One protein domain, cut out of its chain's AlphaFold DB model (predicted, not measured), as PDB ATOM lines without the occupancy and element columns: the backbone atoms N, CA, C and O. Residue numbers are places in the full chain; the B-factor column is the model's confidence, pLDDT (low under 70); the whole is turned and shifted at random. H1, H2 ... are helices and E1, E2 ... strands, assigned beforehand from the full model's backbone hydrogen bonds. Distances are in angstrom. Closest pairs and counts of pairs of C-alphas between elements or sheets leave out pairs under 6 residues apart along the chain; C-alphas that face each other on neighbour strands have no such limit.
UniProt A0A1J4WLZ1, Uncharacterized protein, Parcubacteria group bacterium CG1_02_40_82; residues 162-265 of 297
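Overview. This is residues 162 to 265 of the 297 residues of an uncharacterized protein of Parcubacteria group bacterium CG1_02_40_82 (UniProt A0A1J4WLZ1). A small three-stranded sheet has two helical parts toward opposite ends of the long axis: H3 and H4, making a corner, toward one, and short H1 and H2, on loose links, toward the other. Under half of the 104 printed residues are in named elements, E1 H1 H2 E2 E3 H3 H4 along the chain, of mixed class. The sheet order is E1 E3 E2, mixed. The whole is compact, with a radius of gyration of the C-alphas of 14.5 A and spans of 47 by 35 by 23 A.

Along the chain. Find C-alpha 166 at (346.830, 9.330, 537.545), where E1, residues 166 to 169, begins. E3 is residues 232 to 237, 15.8 A, and E2 residues 222 to 227, 16.3 A. H3 is residues 243 to 249; H4, residues 252 to 265, runs 20.5 A to C-alpha 265 at (359.400, 24.011, 560.008). H1 is residues 182 to 188 and H2 residues 193 to 196.

Arrangement. Look first at E3, the inner strand: E1 is parallel to it, with N 168 and O 233 2.8 A apart. E2 and E3 form an antiparallel hairpin, with N 225 and O 234 2.9 A apart. Residues 217 to 218 pair antiparallel with 223 to 224 of E2. H3 and H4 only just touch, with 3 pairs of C-alphas within 8 A, only at the corner and with residues 252 to 255 of H4 alone; the closest C-alphas, Val 246 and Glu 252, are 5.7 A apart. H1 and H2 are apart. Every O i to N i+4 pair is within hydrogen-bond range in H3 and H4; H1 has 1 of 3, and 3 of 4 O i to N i+3 pairs; H2 is too short for an i+4 pair.

Size, cuts and confidence. The C-alphas farthest apart, Pro 192 and Ala 264, are 47.5 A apart. The printed part has no cut. The links E1 to H1 and H2 to E2 are long. Mean pLDDT of the printed part is 73.0; residues 178 to 206 are among those under 70.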
ATOM      1  N   ASP A 162     341.553  14.686 540.818       61.16
ATOM      2  CA  ASP A 162     340.159  15.108 540.600       61.16
ATOM      3  C   ASP A 162     339.840  15.403 539.119       61.16
ATOM      4  O   ASP A 162     338.687  15.556 538.729       61.16
ATOM      5  N   ASP A 163     340.877  15.479 538.287       68.50
ATOM      6  CA  ASP A 163     340.874  15.760 536.854       68.50
ATOM      7  C   ASP A 163     340.980  14.494 535.980       68.50
ATOM      8  O   ASP A 163     341.350  14.579 534.809       68.50
ATOM      9  N   ASP A 164     340.685  13.314 536.538       69.00
ATOM     10  CA  ASP A 164     340.889  11.990 535.928       69.00
ATOM     11  C   ASP A 164     342.361  11.636 535.624       69.00
ATOM     12  O   ASP A 164     342.623  10.630 534.954       69.00
ATOM     13  N   PHE A 165     343.342  12.416 536.096       74.00
ATOM     14  CA  PHE A 165     344.754  12.073 535.923       74.00
ATOM     15  C   PHE A 165     345.257  11.140 537.022       74.00
ATOM     16  O   PHE A 165     345.065  11.362 538.211       74.00
ATOM     17  N   TYR A 166     346.023  10.130 536.640       76.38
ATOM     18  CA  TYR A 166     346.830   9.330 537.545       76.38
ATOM     19  C   TYR A 166     348.076  10.131 537.959       76.38
ATOM     20  O   TYR A 166     349.040  10.228 537.201       76.38
ATOM     21  N   ASN A 167     348.071  10.710 539.159       77.50
ATOM     22  CA  ASN A 167     349.222  11.390 539.749       77.50
ATOM     23  C   ASN A 167     350.203  10.348 540.307       77.50
ATOM     24  O   ASN A 167     349.934   9.743 541.341       77.50
ATOM     25  N   LEU A 168     351.339  10.135 539.648       79.56
ATOM     26  CA  LEU A 168     352.395   9.221 540.079       79.56
ATOM     27  C   LEU A 168     353.554  10.010 540.686       79.56
ATOM     28  O   LEU A 168     354.271  10.719 539.978       79.56
ATOM     29  N   VAL A 169     353.755   9.859 541.993       79.00
ATOM     30  CA  VAL A 169     354.852  10.511 542.709       79.00
ATOM     31  C   VAL A 169     356.110   9.650 542.645       79.00
ATOM     32  O   VAL A 169     356.081   8.458 542.963       79.00
ATOM     33  N   ILE A 170     357.225  10.273 542.264       77.69
ATOM     34  CA  ILE A 170     358.516   9.620 542.040       77.69
ATOM     35  C   ILE A 170     359.624  10.227 542.913       77.69
ATOM     36  O   ILE A 170     359.524  11.362 543.378       77.69
ATOM     37  N   HIS A 171     360.691   9.456 543.135       77.44
ATOM     38  CA  HIS A 171     361.947   9.947 543.715       77.44
ATOM     39  C   HIS A 171     362.902  10.399 542.601       77.44
ATOM     40  O   HIS A 171     362.743   9.960 541.457       77.44
ATOM     41  N   ARG A 172     363.938  11.190 542.928       80.50
ATOM     42  CA  ARG A 172     365.004  11.554 541.976       80.50
ATOM     43  C   ARG A 172     365.536  10.352 541.204       80.50
ATOM     44  O   ARG A 172     365.789  10.480 540.009       80.50
ATOM     45  N   ASP A 173     365.704   9.218 541.880       75.12
ATOM     46  CA  ASP A 173     366.348   8.026 541.313       75.12
ATOM     47  C   ASP A 173     365.576   7.421 540.149       75.12
ATOM     48  O   ASP A 173     366.183   6.718 539.345       75.12
ATOM     49  N   ALA A 174     364.269   7.698 540.081       75.69
ATOM     50  CA  ALA A 174     363.370   7.282 539.016       75.69
ATOM     51  C   ALA A 174     363.312   8.298 537.862       75.69
ATOM     52  O   ALA A 174     362.574   8.088 536.911       75.69
ATOM     53  N   LEU A 175     364.062   9.401 537.919       79.69
ATOM     54  CA  LEU A 175     364.195  10.375 536.836       79.69
ATOM     55  C   LEU A 175     365.578  10.216 536.184       79.69
ATOM     56  O   LEU A 175     366.584  10.059 536.873       79.69
ATOM     57  N   PHE A 176     365.653  10.277 534.862       77.44
ATOM     58  CA  PHE A 176     366.906  10.295 534.113       77.44
ATOM     59  C   PHE A 176     367.218  11.713 533.637       77.44
ATOM     60  O   PHE A 176     366.382  12.354 532.995       77.44
ATOM     61  N   ILE A 177     368.435  12.181 533.920       75.38
ATOM     62  CA  ILE A 177     368.956  13.468 533.458       75.38
ATOM     63  C   ILE A 177     370.242  13.224 532.658       75.38
ATOM     64  O   ILE A 177     371.247  12.805 533.239       75.38
ATOM     65  N   PRO A 178     370.244  13.522 531.342       68.31
ATOM     66  CA  PRO A 178     371.364  13.214 530.447       68.31
ATOM     67  C   PRO A 178     372.731  13.746 530.898       68.31
ATOM     68  O   PRO A 178     373.754  13.133 530.609       68.31
ATOM     69  N   GLU A 179     372.751  14.884 531.588       65.19
ATOM     70  CA  GLU A 179     373.972  15.586 532.012       65.19
ATOM     71  C   GLU A 179     374.535  15.080 533.349       65.19
ATOM     72  O   GLU A 179     375.677  15.370 533.692       65.19
ATOM     73  N   VAL A 180     373.746  14.302 534.096       65.06
ATOM     74  CA  VAL A 180     374.055  13.862 535.467       65.06
ATOM     75  C   VAL A 180     374.297  12.357 535.515       65.06
ATOM     76  O   VAL A 180     375.179  11.869 536.216       65.06
ATOM     77  N   ASP A 181     373.536  11.601 534.727       64.62
ATOM     78  CA  ASP A 181     373.454  10.147 534.813       64.62
ATOM     79  C   ASP A 181     374.440   9.443 533.847       64.62
ATOM     80  O   ASP A 181     374.073   8.526 533.108       64.62
ATOM     81  N   ASN A 182     375.720   9.846 533.861       55.28
ATOM     82  CA  ASN A 182     376.752   9.393 532.906       55.28
ATOM     83  C   ASN A 182     376.973   7.867 532.868       55.28
ATOM     84  O   ASN A 182     377.228   7.319 531.801       55.28
ATOM     85  N   TYR A 183     376.825   7.154 533.992       51.53
ATOM     86  CA  TYR A 183     376.932   5.684 534.024       51.53
ATOM     87  C   TYR A 183     375.720   4.986 533.378       51.53
ATOM     88  O   TYR A 183     375.833   3.900 532.820       51.53
ATOM     89  N   ARG A 184     374.545   5.628 533.416       54.16
ATOM     90  CA  ARG A 184     373.299   5.119 532.814       54.16
ATOM     91  C   ARG A 184     373.200   5.443 531.319       54.16
ATOM     92  O   ARG A 184     372.387   4.842 530.627       54.16
ATOM     93  N   ARG A 185     374.051   6.344 530.820       51.25
ATOM     94  CA  ARG A 185     374.183   6.719 529.406       51.25
ATOM     95  C   ARG A 185     374.602   5.529 528.533       51.25
ATOM     96  O   ARG A 185     373.934   5.253 527.550       51.25
ATOM     97  N   PHE A 186     375.547   4.709 529.005       47.34
ATOM     98  CA  PHE A 186     375.986   3.475 528.329       47.34
ATOM     99  C   PHE A 186     374.855   2.453 528.092       47.34
ATOM    100  O   PHE A 186     374.858   1.735 527.093       47.34
ATOM    101  N   LEU A 187     373.868   2.392 528.994       51.84
ATOM    102  CA  LEU A 187     372.693   1.529 528.827       51.84
ATOM    103  C   LEU A 187     371.723   2.085 527.771       51.84
ATOM    104  O   LEU A 187     371.066   1.313 527.083       51.84
ATOM    105  N   LEU A 188     371.652   3.408 527.623       53.22
ATOM    106  CA  LEU A 188     370.726   4.104 526.726       53.22
ATOM    107  C   LEU A 188     371.294   4.327 525.315       53.22
ATOM    108  O   LEU A 188     370.513   4.413 524.376       53.22
ATOM    109  N   ASP A 189     372.620   4.372 525.155       53.44
ATOM    110  CA  ASP A 189     373.310   4.637 523.879       53.44
ATOM    111  C   ASP A 189     373.164   3.498 522.841       53.44
ATOM    112  O   ASP A 189     373.559   3.658 521.690       53.44
ATOM    113  N   ASN A 190     372.581   2.354 523.226       51.72
ATOM    114  CA  ASN A 190     372.294   1.222 522.332       51.72
ATOM    115  C   ASN A 190     370.810   1.108 521.938       51.72
ATOM    116  O   ASN A 190     370.434   0.146 521.268       51.72
ATOM    117  N   ILE A 191     369.962   2.049 522.365       50.41
ATOM    118  CA  ILE A 191     368.544   2.074 521.994       50.41
ATOM    119  C   ILE A 191     368.343   3.086 520.861       50.41
ATOM    120  O   ILE A 191     368.755   4.237 521.016       50.41
ATOM    121  N   PRO A 192     367.716   2.697 519.732       47.69
ATOM    122  CA  PRO A 192     367.402   3.618 518.646       47.69
ATOM    123  C   PRO A 192     366.599   4.825 519.151       47.69
ATOM    124  O   PRO A 192     365.655   4.664 519.926       47.69
ATOM    125  N   ASP A 193     366.929   6.030 518.678       46.41
ATOM    126  CA  ASP A 193     366.253   7.273 519.086       46.41
ATOM    127  C   ASP A 193     364.722   7.213 518.908       46.41
ATOM    128  O   ASP A 193     363.994   7.838 519.670       46.41
ATOM    129  N   GLU A 194     364.222   6.405 517.969       44.09
ATOM    130  CA  GLU A 194     362.792   6.171 517.716       44.09
ATOM    131  C   GLU A 194     362.081   5.391 518.845       44.09
ATOM    132  O   GLU A 194     360.904   5.632 519.114       44.09
ATOM    133  N   GLU A 195     362.788   4.508 519.561       43.81
ATOM    134  CA  GLU A 195     362.277   3.813 520.758       43.81
ATOM    135  C   GLU A 195     362.391   4.686 522.023       43.81
ATOM    136  O   GLU A 195     361.607   4.545 522.965       43.81
ATOM    137  N   LEU A 196     363.324   5.642 522.029       45.22
ATOM    138  CA  LEU A 196     363.459   6.677 523.059       45.22
ATOM    139  C   LEU A 196     362.428   7.808 522.903       45.22
ATOM    140  O   LEU A 196     361.966   8.354 523.909       45.22
ATOM    141  N   ASP A 197     362.050   8.140 521.663       41.50
ATOM    142  CA  ASP A 197     361.027   9.131 521.302       41.50
ATOM    143  C   ASP A 197     359.592   8.614 521.493       41.50
ATOM    144  O   ASP A 197     358.638   9.391 521.387       41.50
ATOM    145  N   ALA A 198     359.416   7.338 521.851       40.28
ATOM    146  CA  ALA A 198     358.125   6.717 522.132       40.28
ATOM    147  C   ALA A 198     357.488   7.191 523.459       40.28
ATOM    148  O   ALA A 198     357.017   6.365 524.229       40.28
ATOM    149  N   GLU A 199     357.474   8.500 523.752       47.03
ATOM    150  CA  GLU A 199     356.833   9.217 524.883       47.03
ATOM    151  C   GLU A 199     357.143   8.698 526.321       47.03
ATOM    152  O   GLU A 199     356.879   9.399 527.294       47.03
ATOM    153  N   PHE A 200     357.707   7.496 526.479       45.06
ATOM    154  CA  PHE A 200     357.958   6.717 527.691       45.06
ATOM    155  C   PHE A 200     358.928   5.558 527.374       45.06
ATOM    156  O   PHE A 200     358.512   4.406 527.233       45.06
ATOM    157  N   SER A 201     360.233   5.813 527.332       43.38
ATOM    158  CA  SER A 201     361.204   4.725 527.497       43.38
ATOM    159  C   SER A 201     361.311   4.415 528.993       43.38
ATOM    160  O   SER A 201     362.102   5.038 529.703       43.38
ATOM    161  N   VAL A 202     360.515   3.462 529.488       47.44
ATOM    162  CA  VAL A 202     360.775   2.826 530.789       47.44
ATOM    163  C   VAL A 202     361.953   1.870 530.591       47.44
ATOM    164  O   VAL A 202     361.782   0.657 530.499       47.44
ATOM    165  N   PHE A 203     363.179   2.402 530.551       45.62
ATOM    166  CA  PHE A 203     364.303   1.625 531.088       45.62
ATOM    167  C   PHE A 203     363.896   1.288 532.518       45.62
ATOM    168  O   PHE A 203     363.379   2.211 533.133       45.62
ATOM    169  N   PRO A 204     364.057   0.063 533.049       50.56
ATOM    170  CA  PRO A 204     363.075  -0.644 533.896       50.56
ATOM    171  C   PRO A 204     362.459   0.103 535.100       50.56
ATOM    172  O   PRO A 204     361.526  -0.407 535.714       50.56
ATOM    173  N   THR A 205     362.969   1.286 535.445       53.91
ATOM    174  CA  THR A 205     362.660   2.148 536.583       53.91
ATOM    175  C   THR A 205     362.773   3.672 536.333       53.91
ATOM    176  O   THR A 205     362.577   4.428 537.284       53.91
ATOM    177  N   LEU A 206     363.107   4.157 535.123       64.19
ATOM    178  CA  LEU A 206     363.514   5.552 534.865       64.19
ATOM    179  C   LEU A 206     362.609   6.294 533.871       64.19
ATOM    180  O   LEU A 206     362.387   5.839 532.754       64.19
ATOM    181  N   PHE A 207     362.164   7.491 534.250       73.75
ATOM    182  CA  PHE A 207     361.482   8.456 533.392       73.75
ATOM    183  C   PHE A 207     362.495   9.394 532.732       73.75
ATOM    184  O   PHE A 207     363.301  10.018 533.419       73.75
ATOM    185  N   ARG A 208     362.426   9.552 531.406       74.31
ATOM    186  CA  ARG A 208     363.207  10.541 530.651       74.31
ATOM    187  C   ARG A 208     362.255  11.536 529.998       74.31
ATOM    188  O   ARG A 208     361.483  11.157 529.124       74.31
ATOM    189  N   PHE A 209     362.344  12.804 530.388       74.50
ATOM    190  CA  PHE A 209     361.572  13.883 529.774       74.50
ATOM    191  C   PHE A 209     362.497  14.795 528.979       74.50
ATOM    192  O   PHE A 209     363.476  15.327 529.495       74.50
ATOM    193  N   ASN A 210     362.189  14.971 527.698       70.25
ATOM    194  CA  ASN A 210     362.827  15.999 526.889       70.25
ATOM    195  C   ASN A 210     362.243  17.361 527.288       70.25
ATOM    196  O   ASN A 210     361.064  17.597 527.035       70.25
ATOM    197  N   SER A 211     363.050  18.253 527.861       68.44
ATOM    198  CA  SER A 211     362.600  19.565 528.355       68.44
ATOM    199  C   SER A 211     361.988  20.475 527.280       68.44
ATOM    200  O   SER A 211     361.183  21.339 527.611       68.44
ATOM    201  N   LYS A 212     362.313  20.266 525.995       69.62
ATOM    202  CA  LYS A 212     361.739  21.023 524.869       69.62
ATOM    203  C   LYS A 212     360.410  20.445 524.376       69.62
ATOM    204  O   LYS A 212     359.532  21.206 523.992       69.62
ATOM    205  N   LYS A 213     360.268  19.112 524.359       69.44
ATOM    206  CA  LYS A 213     359.039  18.426 523.900       69.44
ATOM    207  C   LYS A 213     358.002  18.259 525.026       69.44
ATOM    208  O   LYS A 213     356.809  18.241 524.759       69.44
ATOM    209  N   HIS A 214     358.461  18.150 526.269       72.31
ATOM    210  CA  HIS A 214     357.659  17.901 527.467       72.31
ATOM    211  C   HIS A 214     358.078  18.884 528.573       72.31
ATOM    212  O   HIS A 214     358.773  18.489 529.517       72.31
ATOM    213  N   PRO A 215     357.730  20.178 528.447       80.31
ATOM    214  CA  PRO A 215     358.098  21.164 529.449       80.31
ATOM    215  C   PRO A 215     357.441  20.812 530.793       80.31
ATOM    216  O   PRO A 215     356.240  20.524 530.829       80.31
ATOM    217  N   PRO A 216     358.200  20.810 531.900       89.94
ATOM    218  CA  PRO A 216     357.619  20.587 533.211       89.94
ATOM    219  C   PRO A 216     356.764  21.775 533.652       89.94
ATOM    220  O   PRO A 216     357.048  22.930 533.332       89.94
ATOM    221  N   ARG A 217     355.785  21.496 534.508       90.94
ATOM    222  CA  ARG A 217     355.166  22.495 535.376       90.94
ATOM    223  C   ARG A 217     355.872  22.484 536.727       90.94
ATOM    224  O   ARG A 217     355.973  21.431 537.355       90.94
ATOM    225  N   VAL A 218     356.317  23.651 537.180       91.31
ATOM    226  CA  VAL A 218     356.956  23.831 538.490       91.31
ATOM    227  C   VAL A 218     356.034  24.652 539.388       91.31
ATOM    228  O   VAL A 218     355.507  25.680 538.964       91.31
ATOM    229  N   ASP A 219     355.823  24.187 540.616       88.81
ATOM    230  CA  ASP A 219     355.088  24.898 541.660       88.81
ATOM    231  C   ASP A 219     355.868  24.908 542.982       88.81
ATOM    232  O   ASP A 219     356.991  24.416 543.069       88.81
ATOM    233  N   GLU A 220     355.283  25.470 544.040       84.50
ATOM    234  CA  GLU A 220     355.958  25.634 545.334       84.50
ATOM    235  C   GLU A 220     356.357  24.313 546.018       84.50
ATOM    236  O   GLU A 220     357.160  24.323 546.951       84.50
ATOM    237  N   LYS A 221     355.802  23.172 545.590       82.81
ATOM    238  CA  LYS A 221     355.982  21.873 546.254       82.81
ATOM    239  C   LYS A 221     356.635  20.824 545.359       82.81
ATOM    240  O   LYS A 221     357.173  19.845 545.888       82.81
ATOM    241  N   SER A 222     356.582  20.987 544.040       89.56
ATOM    242  CA  SER A 222     357.011  19.962 543.097       89.56
ATOM    243  C   SER A 222     357.356  20.486 541.704       89.56
ATOM    244  O   SER A 222     357.037  21.610 541.316       89.56
ATOM    245  N   ILE A 223     358.001  19.612 540.940       92.00
ATOM    246  CA  ILE A 223     358.079  19.665 539.484       92.00
ATOM    247  C   ILE A 223     357.269  18.491 538.914       92.00
ATOM    248  O   ILE A 223     357.303  17.387 539.462       92.00
ATOM    249  N   SER A 224     356.504  18.719 537.846       91.31
ATOM    250  CA  SER A 224     355.592  17.716 537.290       91.31
ATOM    251  C   SER A 224     355.520  17.723 535.765       91.31
ATOM    252  O   SER A 224     355.736  18.750 535.126       91.31
ATOM    253  N   TRP A 225     355.187  16.569 535.187       90.00
ATOM    254  CA  TRP A 225     355.022  16.358 533.749       90.00
ATOM    255  C   TRP A 225     353.686  15.680 533.476       90.00
ATOM    256  O   TRP A 225     353.371  14.655 534.083       90.00
ATOM    257  N   GLU A 226     352.914  16.230 532.548       86.12
ATOM    258  CA  GLU A 226     351.644  15.648 532.124       86.12
ATOM    259  C   GLU A 226     351.815  14.839 530.847       86.12
ATOM    260  O   GLU A 226     352.518  15.227 529.916       86.12
ATOM    261  N   LEU A 227     351.147  13.691 530.817       78.25
ATOM    262  CA  LEU A 227     351.173  12.724 529.729       78.25
ATOM    263  C   LEU A 227     349.712  12.479 529.330       78.25
ATOM    264  O   LEU A 227     349.108  11.481 529.746       78.25
ATOM    265  N   PRO A 228     349.104  13.411 528.562       76.38
ATOM    266  CA  PRO A 228     347.650  13.504 528.417       76.38
ATOM    267  C   PRO A 228     347.022  12.267 527.778       76.38
ATOM    268  O   PRO A 228     345.983  11.800 528.233       76.38
ATOM    269  N   LYS A 229     347.691  11.663 526.785       73.19
ATOM    270  CA  LYS A 229     347.221  10.431 526.122       73.19
ATOM    271  C   LYS A 229     347.059   9.258 527.087       73.19
ATOM    272  O   LYS A 229     346.216   8.397 526.864       73.19
ATOM    273  N   LYS A 230     347.864   9.219 528.153       70.06
ATOM    274  CA  LYS A 230     347.795   8.178 529.187       70.06
ATOM    275  C   LYS A 230     346.982   8.617 530.407       70.06
ATOM    276  O   LYS A 230     346.790   7.804 531.303       70.06
ATOM    277  N   LYS A 231     346.519   9.875 530.442       77.75
ATOM    278  CA  LYS A 231     345.965  10.536 531.630       77.75
ATOM    279  C   LYS A 231     346.875  10.361 532.851       77.75
ATOM    280  O   LYS A 231     346.415   9.994 533.920       77.75
ATOM    281  N   VAL A 232     348.184  10.561 532.698       77.81
ATOM    282  CA  VAL A 232     349.157  10.406 533.797       77.81
ATOM    283  C   VAL A 232     349.852  11.731 534.057       77.81
ATOM    284  O   VAL A 232     350.244  12.414 533.114       77.81
ATOM    285  N   ARG A 233     350.042  12.073 535.328       85.06
ATOM    286  CA  ARG A 233     350.898  13.173 535.765       85.06
ATOM    287  C   ARG A 233     352.023  12.603 536.616       85.06
ATOM    288  O   ARG A 233     351.773  12.027 537.669       85.06
ATOM    289  N   ILE A 234     353.261  12.749 536.162       85.50
ATOM    290  CA  ILE A 234     354.448  12.353 536.923       85.50
ATOM    291  C   ILE A 234     354.864  13.533 537.790       85.50
ATOM    292  O   ILE A 234     354.990  14.643 537.284       85.50
ATOM    293  N   ILE A 235     355.062  13.309 539.087       86.62
ATOM    294  CA  ILE A 235     355.335  14.364 540.065       86.62
ATOM    295  C   ILE A 235     356.617  14.018 540.819       86.62
ATOM    296  O   ILE A 235     356.705  12.968 541.452       86.62
ATOM    297  N   LEU A 236     357.596  14.921 540.798       87.38
ATOM    298  CA  LEU A 236     358.788  14.876 541.637       87.38
ATOM    299  C   LEU A 236     358.690  15.999 542.688       87.38
ATOM    300  O   LEU A 236     358.882  17.173 542.364       87.38
ATOM    301  N   PRO A 237     358.369  15.673 543.949       87.81
ATOM    302  CA  PRO A 237     358.338  16.644 545.032       87.81
ATOM    303  C   PRO A 237     359.715  17.261 545.281       87.81
ATOM    304  O   PRO A 237     360.732  16.568 545.219       87.81
ATOM    305  N   HIS A 238     359.756  18.535 545.678       87.12
ATOM    306  CA  HIS A 238     361.024  19.241 545.916       87.12
ATOM    307  C   HIS A 238     361.865  18.609 547.025       87.12
ATOM    308  O   HIS A 238     363.085  18.613 546.952       87.12
ATOM    309  N   HIS A 239     361.255  17.981 548.032       83.19
ATOM    310  CA  HIS A 239     362.015  17.280 549.074       83.19
ATOM    311  C   HIS A 239     362.721  16.001 548.588       83.19
ATOM    312  O   HIS A 239     363.557  15.479 549.326       83.19
ATOM    313  N   PHE A 240     362.390  15.512 547.390       83.19
ATOM    314  CA  PHE A 240     363.024  14.375 546.720       83.19
ATOM    315  C   PHE A 240     363.856  14.791 545.500       83.19
ATOM    316  O   PHE A 240     364.376  13.917 544.811       83.19
ATOM    317  N   THR A 241     363.961  16.091 545.201       86.31
ATOM    318  CA  THR A 241     364.742  16.596 544.064       86.31
ATOM    319  C   THR A 241     366.203  16.853 544.447       86.31
ATOM    320  O   THR A 241     366.569  16.839 545.623       86.31
ATOM    321  N   THR A 242     367.053  17.103 543.450       86.75
ATOM    322  CA  THR A 242     368.468  17.453 543.651       86.75
ATOM    323  C   THR A 242     368.823  18.738 542.910       86.75
ATOM    324  O   THR A 242     368.098  19.161 542.009       86.75
ATOM    325  N   LYS A 243     369.942  19.379 543.276       87.19
ATOM    326  CA  LYS A 243     370.381  20.638 542.643       87.19
ATOM    327  C   LYS A 243     370.599  20.481 541.139       87.19
ATOM    328  O   LYS A 243     370.375  21.420 540.394       87.19
ATOM    329  N   GLU A 244     370.992  19.294 540.701       86.69
ATOM    330  CA  GLU A 244     371.230  18.989 539.296       86.69
ATOM    331  C   GLU A 244     369.922  18.890 538.497       86.69
ATOM    332  O   GLU A 244     369.884  19.307 537.346       86.69
ATOM    333  N   VAL A 245     368.828  18.403 539.103       87.56
ATOM    334  CA  VAL A 245     367.484  18.480 538.489       87.56
ATOM    335  C   VAL A 245     367.069  19.928 538.315       87.56
ATOM    336  O   VAL A 245     366.549  20.309 537.270       87.56
ATOM    337  N   VAL A 246     367.296  20.715 539.363       89.62
ATOM    338  CA  VAL A 246     366.923  22.123 539.410       89.62
ATOM    339  C   VAL A 246     367.661  22.893 538.315       89.62
ATOM    340  O   VAL A 246     366.991  23.540 537.518       89.62
ATOM    341  N   ALA A 247     368.976  22.674 538.193       87.38
ATOM    342  CA  ALA A 247     369.826  23.210 537.125       87.38
ATOM    343  C   ALA A 247     369.346  22.813 535.733       87.38
ATOM    344  O   ALA A 247     369.220  23.656 534.849       87.38
ATOM    345  N   TYR A 248     369.037  21.530 535.540       85.50
ATOM    346  CA  TYR A 248     368.633  21.020 534.236       85.50
ATOM    347  C   TYR A 248     367.299  21.605 533.746       85.50
ATOM    348  O   TYR A 248     367.127  21.850 532.551       85.50
ATOM    349  N   TYR A 249     366.346  21.834 534.655       87.56
ATOM    350  CA  TYR A 249     365.028  22.389 534.322       87.56
ATOM    351  C   TYR A 249     364.888  23.895 534.607       87.56
ATOM    352  O   TYR A 249     363.834  24.457 534.318       87.56
ATOM    353  N   GLY A 250     365.927  24.548 535.140       89.50
ATOM    354  CA  GLY A 250     366.027  25.998 535.323       89.50
ATOM    355  C   GLY A 250     365.022  26.600 536.309       89.50
ATOM    356  O   GLY A 250     364.309  27.537 535.949       89.50
ATOM    357  N   TYR A 251     364.920  26.060 537.531       91.56
ATOM    358  CA  TYR A 251     363.966  26.543 538.553       91.56
ATOM    359  C   TYR A 251     364.585  26.835 539.937       91.56
ATOM    360  O   TYR A 251     363.944  26.676 540.981       91.56
ATOM    361  N   GLU A 252     365.836  27.299 539.961       93.06
ATOM    362  CA  GLU A 252     366.649  27.543 541.164       93.06
ATOM    363  C   GLU A 252     365.951  28.398 542.213       93.06
ATOM    364  O   GLU A 252     365.938  28.044 543.392       93.06
ATOM    365  N   GLU A 253     365.382  29.524 541.794       90.75
ATOM    366  CA  GLU A 253     364.802  30.515 542.698       90.75
ATOM    367  C   GLU A 253     363.667  29.914 543.539       90.75
ATOM    368  O   GLU A 253     363.632  30.057 544.765       90.75
ATOM    369  N   MET A 254     362.788  29.148 542.891       91.25
ATOM    370  CA  MET A 254     361.665  28.482 543.545       91.25
ATOM    371  C   MET A 254     362.136  27.382 544.500       91.25
ATOM    372  O   MET A 254     361.620  27.260 545.613       91.25
ATOM    373  N   TYR A 255     363.159  26.617 544.111       90.50
ATOM    374  CA  TYR A 255     363.721  25.583 544.977       90.50
ATOM    375  C   TYR A 255     364.400  26.174 546.224       90.50
ATOM    376  O   TYR A 255     364.255  25.639 547.325       90.50
ATOM    377  N   GLN A 256     365.085  27.315 546.091       89.44
ATOM    378  CA  GLN A 256     365.673  28.019 547.235       89.44
ATOM    379  C   GLN A 256     364.611  28.536 548.211       89.44
ATOM    380  O   GLN A 256     364.820  28.461 549.424       89.44
ATOM    381  N   LYS A 257     363.463  29.016 547.712       88.00
ATOM    382  CA  LYS A 257     362.317  29.393 548.558       88.00
ATOM    383  C   LYS A 257     361.828  28.192 549.378       88.00
ATOM    384  O   LYS A 257     361.780  28.274 550.602       88.00
ATOM    385  N   PHE A 258     361.598  27.053 548.722       88.19
ATOM    386  CA  PHE A 258     361.185  25.810 549.383       88.19
ATOM    387  C   PHE A 258     362.148  25.368 550.504       88.19
ATOM    388  O   PHE A 258     361.705  24.982 551.590       88.19
ATOM    389  N   LEU A 259     363.466  25.429 550.274       86.38
ATOM    390  CA  LEU A 259     364.459  25.037 551.284       86.38
ATOM    391  C   LEU A 259     364.400  25.916 552.542       86.38
ATOM    392  O   LEU A 259     364.530  25.391 553.650       86.38
ATOM    393  N   LYS A 260     364.174  27.226 552.384       84.62
ATOM    394  CA  LYS A 260     364.035  28.158 553.514       84.62
ATOM    395  C   LYS A 260     362.792  27.849 554.354       84.62
ATOM    396  O   LYS A 260     362.899  27.759 555.576       84.62
ATOM    397  N   ASP A 261     361.653  27.606 553.708       79.75
ATOM    398  CA  ASP A 261     360.385  27.303 554.390       79.75
ATOM    399  C   ASP A 261     360.453  25.975 555.171       79.75
ATOM    400  O   ASP A 261     359.938  25.842 556.289       79.75
ATOM    401  N   ARG A 262     361.150  24.978 554.611       77.06
ATOM    402  CA  ARG A 262     361.342  23.672 555.252       77.06
ATOM    403  C   ARG A 262     362.212  23.754 556.507       77.06
ATOM    404  O   ARG A 262     361.902  23.089 557.495       77.06
ATOM    405  N   GLU A 263     363.283  24.543 556.480       75.88
ATOM    406  CA  GLU A 263     364.178  24.686 557.633       75.88
ATOM    407  C   GLU A 263     363.473  25.361 558.818       75.88
ATOM    408  O   GLU A 263     363.589  24.885 559.948       75.88
ATOM    409  N   ALA A 264     362.641  26.376 558.557       68.38
ATOM    410  CA  ALA A 264     361.806  27.005 559.582       68.38
ATOM    411  C   ALA A 264     360.857  25.998 560.265       68.38
ATOM    412  O   ALA A 264     360.696  26.010 561.483       68.38
ATOM    413  N   THR A 265     360.287  25.068 559.491       63.34
ATOM    414  CA  THR A 265     359.400  24.011 560.008       63.34
ATOM    415  C   THR A 265     360.164  22.962 560.829       63.34
ATOM    416  O   THR A 265     359.694  22.511 561.872       63.34
TER     417      THR A 265